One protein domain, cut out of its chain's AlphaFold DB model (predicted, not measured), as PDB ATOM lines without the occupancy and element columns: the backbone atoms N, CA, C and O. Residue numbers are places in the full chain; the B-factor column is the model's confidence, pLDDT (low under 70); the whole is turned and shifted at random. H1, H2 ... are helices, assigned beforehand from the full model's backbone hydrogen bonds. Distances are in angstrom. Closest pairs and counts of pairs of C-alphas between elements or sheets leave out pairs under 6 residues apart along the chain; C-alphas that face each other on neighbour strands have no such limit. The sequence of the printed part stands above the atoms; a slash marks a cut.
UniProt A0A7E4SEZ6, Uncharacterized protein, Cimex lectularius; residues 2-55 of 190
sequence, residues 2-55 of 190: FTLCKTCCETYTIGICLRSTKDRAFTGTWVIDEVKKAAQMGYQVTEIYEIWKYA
ATOM      1  N   PHE A   2     -52.474 -15.548  38.572       56.44
ATOM      2  CA  PHE A   2     -51.262 -16.116  37.973       56.44
ATOM      3  C   PHE A   2     -51.578 -17.544  37.525       56.44
ATOM      4  O   PHE A   2     -51.666 -18.442  38.356       56.44
ATOM      5  N   THR A   3     -51.837 -17.741  36.235       64.44
ATOM      6  CA  THR A   3     -52.224 -19.043  35.673       64.44
ATOM      7  C   THR A   3     -51.216 -19.528  34.640       64.44
ATOM      8  O   THR A   3     -50.500 -18.746  34.024       64.44
ATOM      9  N   LEU A   4     -51.165 -20.849  34.449       70.19
ATOM     10  CA  LEU A   4     -50.181 -21.522  33.591       70.19
ATOM     11  C   LEU A   4     -50.507 -21.465  32.083       70.19
ATOM     12  O   LEU A   4     -49.706 -21.946  31.280       70.19
ATOM     13  N   CYS A   5     -51.683 -20.944  31.705       79.06
ATOM     14  CA  CYS A   5     -52.101 -20.670  30.324       79.06
ATOM     15  C   CYS A   5     -53.320 -19.736  30.277       79.06
ATOM     16  O   CYS A   5     -54.051 -19.602  31.265       79.06
ATOM     17  N   LYS A   6     -53.580 -19.156  29.098       79.31
ATOM     18  CA  LYS A   6     -54.715 -18.256  28.843       79.31
ATOM     19  C   LYS A   6     -56.052 -18.881  29.239       79.31
ATOM     20  O   LYS A   6     -56.781 -18.299  30.035       79.31
ATOM     21  N   THR A   7     -56.336 -20.094  28.774       82.00
ATOM     22  CA  THR A   7     -57.620 -20.744  29.049       82.00
ATOM     23  C   THR A   7     -57.807 -21.042  30.538       82.00
ATOM     24  O   THR A   7     -58.900 -20.847  31.038       82.00
ATOM     25  N   CYS A   8     -56.754 -21.417  31.288       83.38
ATOM     26  CA  CYS A   8     -56.844 -21.578  32.756       83.38
ATOM     27  C   CYS A   8     -57.292 -20.271  33.415       83.38
ATOM     28  O   CYS A   8     -58.031 -20.305  34.393       83.38
ATOM     29  N   CYS A   9     -56.802 -19.139  32.898       80.75
ATOM     30  CA  CYS A   9     -57.176 -17.819  33.385       80.75
ATOM     31  C   CYS A   9     -58.649 -17.507  33.119       80.75
ATOM     32  O   CYS A   9     -59.316 -16.964  33.990       80.75
ATOM     33  N   GLU A  10     -59.135 -17.831  31.921       82.56
ATOM     34  CA  GLU A  10     -60.506 -17.543  31.485       82.56
ATOM     35  C   GLU A  10     -61.532 -18.444  32.181       82.56
ATOM     36  O   GLU A  10     -62.598 -17.979  32.569       82.56
ATOM     37  N   THR A  11     -61.197 -19.720  32.387       84.25
ATOM     38  CA  THR A  11     -62.082 -20.711  33.018       84.25
ATOM     39  C   THR A  11     -61.911 -20.799  34.532       84.25
ATOM     40  O   THR A  11     -62.477 -21.697  35.151       84.25
ATOM     41  N   TYR A  12     -61.115 -19.909  35.135       80.31
ATOM     42  CA  TYR A  12     -60.824 -19.892  36.574       80.31
ATOM     43  C   TYR A  12     -60.349 -21.258  37.111       80.31
ATOM     44  O   TYR A  12     -60.631 -21.632  38.248       80.31
ATOM     45  N   THR A  13     -59.625 -22.028  36.293       76.31
ATOM     46  CA  THR A  13     -59.176 -23.375  36.666       76.31
ATOM     47  C   THR A  13     -57.982 -23.297  37.610       76.31
ATOM     48  O   THR A  13     -56.936 -22.749  37.256       76.31
ATOM     49  N   ILE A  14     -58.124 -23.903  38.788       72.94
ATOM     50  CA  ILE A  14     -57.094 -23.982  39.829       72.94
ATOM     51  C   ILE A  14     -56.494 -25.394  39.802       72.94
ATOM     52  O   ILE A  14     -57.218 -26.369  39.976       72.94
ATOM     53  N   GLY A  15     -55.185 -25.517  39.560       74.94
ATOM     54  CA  GLY A  15     -54.481 -26.807  39.533       74.94
ATOM     55  C   GLY A  15     -53.421 -26.922  38.434       74.94
ATOM     56  O   GLY A  15     -53.052 -25.935  37.794       74.94
ATOM     57  N   ILE A  16     -52.922 -28.144  38.218       78.06
ATOM     58  CA  ILE A  16     -51.940 -28.445  37.167       78.06
ATOM     59  C   ILE A  16     -52.613 -28.299  35.800       78.06
ATOM     60  O   ILE A  16     -53.639 -28.913  35.515       78.06
ATOM     61  N   CYS A  17     -52.020 -27.485  34.930       79.50
ATOM     62  CA  CYS A  17     -52.499 -27.335  33.564       79.50
ATOM     63  C   CYS A  17     -52.064 -28.537  32.714       79.50
ATOM     64  O   CYS A  17     -50.887 -28.657  32.386       79.50
ATOM     65  N   LEU A  18     -53.026 -29.378  32.317       81.81
ATOM     66  CA  LEU A  18     -52.808 -30.568  31.475       81.81
ATOM     67  C   LEU A  18     -52.820 -30.281  29.962       81.81
ATOM     68  O   LEU A  18     -52.677 -31.194  29.155       81.81
ATOM     69  N   ARG A  19     -53.024 -29.022  29.559       80.81
ATOM     70  CA  ARG A  19     -53.017 -28.627  28.143       80.81
ATOM     71  C   ARG A  19     -51.625 -28.714  27.523       80.81
ATOM     72  O   ARG A  19     -50.614 -28.589  28.219       80.81
ATOM     73  N   SER A  20     -51.600 -28.865  26.200       82.06
ATOM     74  CA  SER A  20     -50.365 -28.960  25.427       82.06
ATOM     75  C   SER A  20     -49.520 -27.690  25.551       82.06
ATOM     76  O   SER A  20     -50.029 -26.602  25.822       82.06
ATOM     77  N   THR A  21     -48.215 -27.798  25.306       78.44
ATOM     78  CA  THR A  21     -47.308 -26.639  25.325       78.44
ATOM     79  C   THR A  21     -47.743 -25.544  24.343       78.44
ATOM     80  O   THR A  21     -47.579 -24.367  24.650       78.44
ATOM     81  N   LYS A  22     -48.363 -25.910  23.208       79.38
ATOM     82  CA  LYS A  22     -48.907 -24.949  22.234       79.38
ATOM     83  C   LYS A  22     -50.064 -24.137  22.814       79.38
ATOM     84  O   LYS A  22     -50.062 -22.920  22.703       79.38
ATOM     85  N   ASP A  23     -50.995 -24.784  23.512       78.12
ATOM     86  CA  ASP A  23     -52.147 -24.106  24.132       78.12
ATOM     87  C   ASP A  23     -51.749 -23.252  25.348       78.12
ATOM     88  O   ASP A  23     -52.511 -22.405  25.825       78.12
ATOM     89  N   ARG A  24     -50.551 -23.499  25.893       81.12
ATOM     90  CA  ARG A  24     -49.950 -22.714  26.974       81.12
ATOM     91  C   ARG A  24     -49.158 -21.507  26.473       81.12
ATOM     92  O   ARG A  24     -48.781 -20.676  27.298       81.12
ATOM     93  N   ALA A  25     -48.907 -21.402  25.169       85.19
ATOM     94  CA  ALA A  25     -48.203 -20.265  24.600       85.19
ATOM     95  C   ALA A  25     -49.049 -18.992  24.738       85.19
ATOM     96  O   ALA A  25     -50.262 -18.988  24.523       85.19
ATOM     97  N   PHE A  26     -48.392 -17.896  25.106       84.25
ATOM     98  CA  PHE A  26     -49.006 -16.577  25.128       84.25
ATOM     99  C   PHE A  26     -48.499 -15.776  23.935       84.25
ATOM    100  O   PHE A  26     -47.301 -15.764  23.663       84.25
ATOM    101  N   THR A  27     -49.407 -15.062  23.274       87.38
ATOM    102  CA  THR A  27     -49.090 -14.127  22.189       87.38
ATOM    103  C   THR A  27     -49.497 -12.726  22.620       87.38
ATOM    104  O   THR A  27     -50.599 -12.519  23.135       87.38
ATOM    105  N   GLY A  28     -48.595 -11.762  22.467       87.56
ATOM    106  CA  GLY A  28     -48.750 -10.443  23.060       87.56
ATOM    107  C   GLY A  28     -47.525  -9.560  22.865       87.56
ATOM    108  O   GLY A  28     -46.591  -9.897  22.142       87.56
ATOM    109  N   THR A  29     -47.562  -8.399  23.510       88.38
ATOM    110  CA  THR A  29     -46.464  -7.432  23.538       88.38
ATOM    111  C   THR A  29     -46.056  -7.243  24.986       88.38
ATOM    112  O   THR A  29     -46.909  -6.955  25.827       88.38
ATOM    113  N   TRP A  30     -44.764  -7.382  25.263       90.75
ATOM    114  CA  TRP A  30     -44.201  -7.279  26.606       90.75
ATOM    115  C   TRP A  30     -42.983  -6.377  26.599       90.75
ATOM    116  O   TRP A  30     -42.314  -6.215  25.575       90.75
ATOM    117  N   VAL A  31     -42.673  -5.807  27.760       91.12
ATOM    118  CA  VAL A  31     -41.400  -5.111  27.932       91.12
ATOM    119  C   VAL A  31     -40.291  -6.160  27.998       91.12
ATOM    120  O   VAL A  31     -40.458  -7.220  28.599       91.12
ATOM    121  N   ILE A  32     -39.136  -5.874  27.396       91.69
ATOM    122  CA  ILE A  32     -38.026  -6.835  27.308       91.69
ATOM    123  C   ILE A  32     -37.591  -7.384  28.675       91.69
ATOM    124  O   ILE A  32     -37.185  -8.540  28.777       91.69
ATOM    125  N   ASP A  33     -37.704  -6.589  29.740       91.44
ATOM    126  CA  ASP A  33     -37.348  -7.018  31.091       91.44
ATOM    127  C   ASP A  33     -38.332  -8.050  31.664       91.44
ATOM    128  O   ASP A  33     -37.911  -8.959  32.381       91.44
ATOM    129  N   GLU A  34     -39.612  -8.000  31.278       91.81
ATOM    130  CA  GLU A  34     -40.591  -9.046  31.609       91.81
ATOM    131  C   GLU A  34     -40.248 -10.354  30.891       91.81
ATOM    132  O   GLU A  34     -40.272 -11.419  31.506       91.81
ATOM    133  N   VAL A  35     -39.848 -10.280  29.615       92.62
ATOM    134  CA  VAL A  35     -39.435 -11.454  28.823       92.62
ATOM    135  C   VAL A  35     -38.169 -12.088  29.402       92.62
ATOM    136  O   VAL A  35     -38.118 -13.301  29.598       92.62
ATOM    137  N   LYS A  36     -37.161 -11.277  29.755       94.06
ATOM    138  CA  LYS A  36     -35.951 -11.755  30.446       94.06
ATOM    139  C   LYS A  36     -36.300 -12.434  31.765       94.06
ATOM    140  O   LYS A  36     -35.754 -13.495  32.069       94.06
ATOM    141  N   LYS A  37     -37.211 -11.845  32.547       93.62
ATOM    142  CA  LYS A  37     -37.649 -12.447  33.805       93.62
ATOM    143  C   LYS A  37     -38.386 -13.763  33.565       93.62
ATOM    144  O   LYS A  37     -38.131 -14.718  34.287       93.62
ATOM    145  N   ALA A  38     -39.237 -13.847  32.547       90.69
ATOM    146  CA  ALA A  38     -39.921 -15.083  32.181       90.69
ATOM    147  C   ALA A  38     -38.922 -16.193  31.808       90.69
ATOM    148  O   ALA A  38     -39.039 -17.309  32.314       90.69
ATOM    149  N   ALA A  39     -37.889 -15.875  31.022       92.50
ATOM    150  CA  ALA A  39     -36.826 -16.821  30.682       92.50
ATOM    151  C   ALA A  39     -36.084 -17.342  31.928       92.50
ATOM    152  O   ALA A  39     -35.865 -18.543  32.061       92.50
ATOM    153  N   GLN A  40     -35.781 -16.468  32.898       95.19
ATOM    154  CA  GLN A  40     -35.198 -16.878  34.188       95.19
ATOM    155  C   GLN A  40     -36.108 -17.820  34.990       95.19
ATOM    156  O   GLN A  40     -35.619 -18.598  35.800       95.19
ATOM    157  N   MET A  41     -37.426 -17.731  34.798       89.81
ATOM    158  CA  MET A  41     -38.415 -18.593  35.452       89.81
ATOM    159  C   MET A  41     -38.720 -19.868  34.641       89.81
ATOM    160  O   MET A  41     -39.662 -20.582  34.973       89.81
ATOM    161  N   GLY A  42     -37.948 -20.162  33.586       89.31
ATOM    162  CA  GLY A  42     -38.061 -21.390  32.792       89.31
ATOM    163  C   GLY A  42     -39.041 -21.327  31.616       89.31
ATOM    164  O   GLY A  42     -39.294 -22.352  30.985       89.31
ATOM    165  N   TYR A  43     -39.595 -20.152  31.296       87.62
ATOM    166  CA  TYR A  43     -40.398 -19.978  30.082       87.62
ATOM    167  C   TYR A  43     -39.503 -19.931  28.839       87.62
ATOM    168  O   TYR A  43     -38.381 -19.429  28.882       87.62
ATOM    169  N   GLN A  44     -40.022 -20.419  27.712       90.44
ATOM    170  CA  GLN A  44     -39.329 -20.416  26.426       90.44
ATOM    171  C   GLN A  44     -40.013 -19.454  25.455       90.44
ATOM    172  O   GLN A  44     -41.240 -19.435  25.356       90.44
ATOM    173  N   VAL A  45     -39.216 -18.661  24.738       91.75
ATOM    174  CA  VAL A  45     -39.707 -17.814  23.646       91.75
ATOM    175  C   VAL A  45     -39.840 -18.684  22.402       91.75
ATOM    176  O   VAL A  45     -38.848 -19.232  21.931       91.75
ATOM    177  N   THR A  46     -41.061 -18.830  21.895       91.75
ATOM    178  CA  THR A  46     -41.351 -19.674  20.729       91.75
ATOM    179  C   THR A  46     -41.188 -18.924  19.413       91.75
ATOM    180  O   THR A  46     -40.664 -19.478  18.456       91.75
ATOM    181  N   GLU A  47     -41.637 -17.669  19.367       92.06
ATOM    182  CA  GLU A  47     -41.652 -16.841  18.162       92.06
ATOM    183  C   GLU A  47     -41.509 -15.361  18.539       92.06
ATOM    184  O   GLU A  47     -41.993 -14.928  19.590       92.06
ATOM    185  N   ILE A  48     -40.823 -14.587  17.697       93.06
ATOM    186  CA  ILE A  48     -40.628 -13.144  17.859       93.06
ATOM    187  C   ILE A  48     -41.061 -12.472  16.559       93.06
ATOM    188  O   ILE A  48     -40.414 -12.653  15.533       93.06
ATOM    189  N   TYR A  49     -42.122 -11.668  16.619       92.50
ATOM    190  CA  TYR A  49     -42.624 -10.930  15.455       92.50
ATOM    191  C   TYR A  49     -41.895  -9.598  15.254       92.50
ATOM    192  O   TYR A  49     -41.545  -9.232  14.137       92.50
ATOM    193  N   GLU A  50     -41.658  -8.857  16.340       92.50
ATOM    194  CA  GLU A  50     -41.092  -7.511  16.273       92.50
ATOM    195  C   GLU A  50     -40.357  -7.150  17.571       92.50
ATOM    196  O   GLU A  50     -40.802  -7.492  18.670       92.50
ATOM    197  N   ILE A  51     -39.240  -6.425  17.451       92.69
ATOM    198  CA  ILE A  51     -38.493  -5.874  18.587       92.69
ATOM    199  C   ILE A  51     -38.323  -4.373  18.389       92.69
ATOM    200  O   ILE A  51     -37.697  -3.921  17.433       92.69
ATOM    201  N   TRP A  52     -38.802  -3.606  19.366       91.94
ATOM    202  CA  TRP A  52     -38.604  -2.165  19.415       91.94
ATOM    203  C   TRP A  52     -37.457  -1.833  20.365       91.94
ATOM    204  O   TRP A  52     -37.531  -2.098  21.567       91.94
ATOM    205  N   LYS A  53     -36.391  -1.238  19.827       91.94
ATOM    206  CA  LYS A  53     -35.252  -0.759  20.611       91.94
ATOM    207  C   LYS A  53     -35.254   0.762  20.630       91.94
ATOM    208  O   LYS A  53     -35.239   1.399  19.583       91.94
ATOM    209  N   TYR A  54     -35.215   1.329  21.828       88.75
ATOM    210  CA  TYR A  54     -35.200   2.772  22.039       88.75
ATOM    211  C   TYR A  54     -33.893   3.201  22.700       88.75
ATOM    212  O   TYR A  54     -33.293   2.441  23.466       88.75
ATOM    213  N   ALA A  55     -33.471   4.436  22.436       90.62
ATOM    214  CA  ALA A  55     -32.483   5.091  23.278       90.62
ATOM    215  C   ALA A  55     -33.113   5.342  24.656       90.62
ATOM    216  O   ALA A  55     -34.210   5.892  24.753       90.62
TER     217      ALA A  55
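AT A GLANCE: This is residues 2 to 55 of the 190 residues of an uncharacterized protein of Cimex lectularius (UniProt A0A7E4SEZ6). There is little regular structure here: the chain is mostly loop, drawn out lengthwise, with the short helix H2 in one half and the still shorter H1 in the other. Long loops join and follow the helices, and the last residues run out to one end of the long axis. The printed part has 54 residues with two named helices, H1 then H2, and no named strand; the class is all helix, though these hold only 14 residues. It is loose, with a radius of gyration of the C-alphas of 13.0 A, and spans 42 by 20 by 17 A.

IN THESE COORDINATES: H2, residues 32 to 40, is 12.5 A long, from C-alpha 32 at (-38.026, -6.835, 27.308) to C-alpha 40 at (-35.198, -16.878, 34.188). H1, residues 6 to 10, begins at C-alpha 6 at (-54.715, -18.256, 28.843).

HOW THE PARTS SIT: H2 and H1 are apart. Residues 37 to 42, of which 37 to 40 belong to H2, stand free. In both helices every O i to N i+4 pair is within hydrogen-bond range.

THE WHOLE: The C-alphas farthest apart, of Gly 15 and Ala 55, are 42.0 A apart. H1 to H2 is a long link of 21 residues. The printed part has no cut. Residues 2 to 3 have pLDDT under 70.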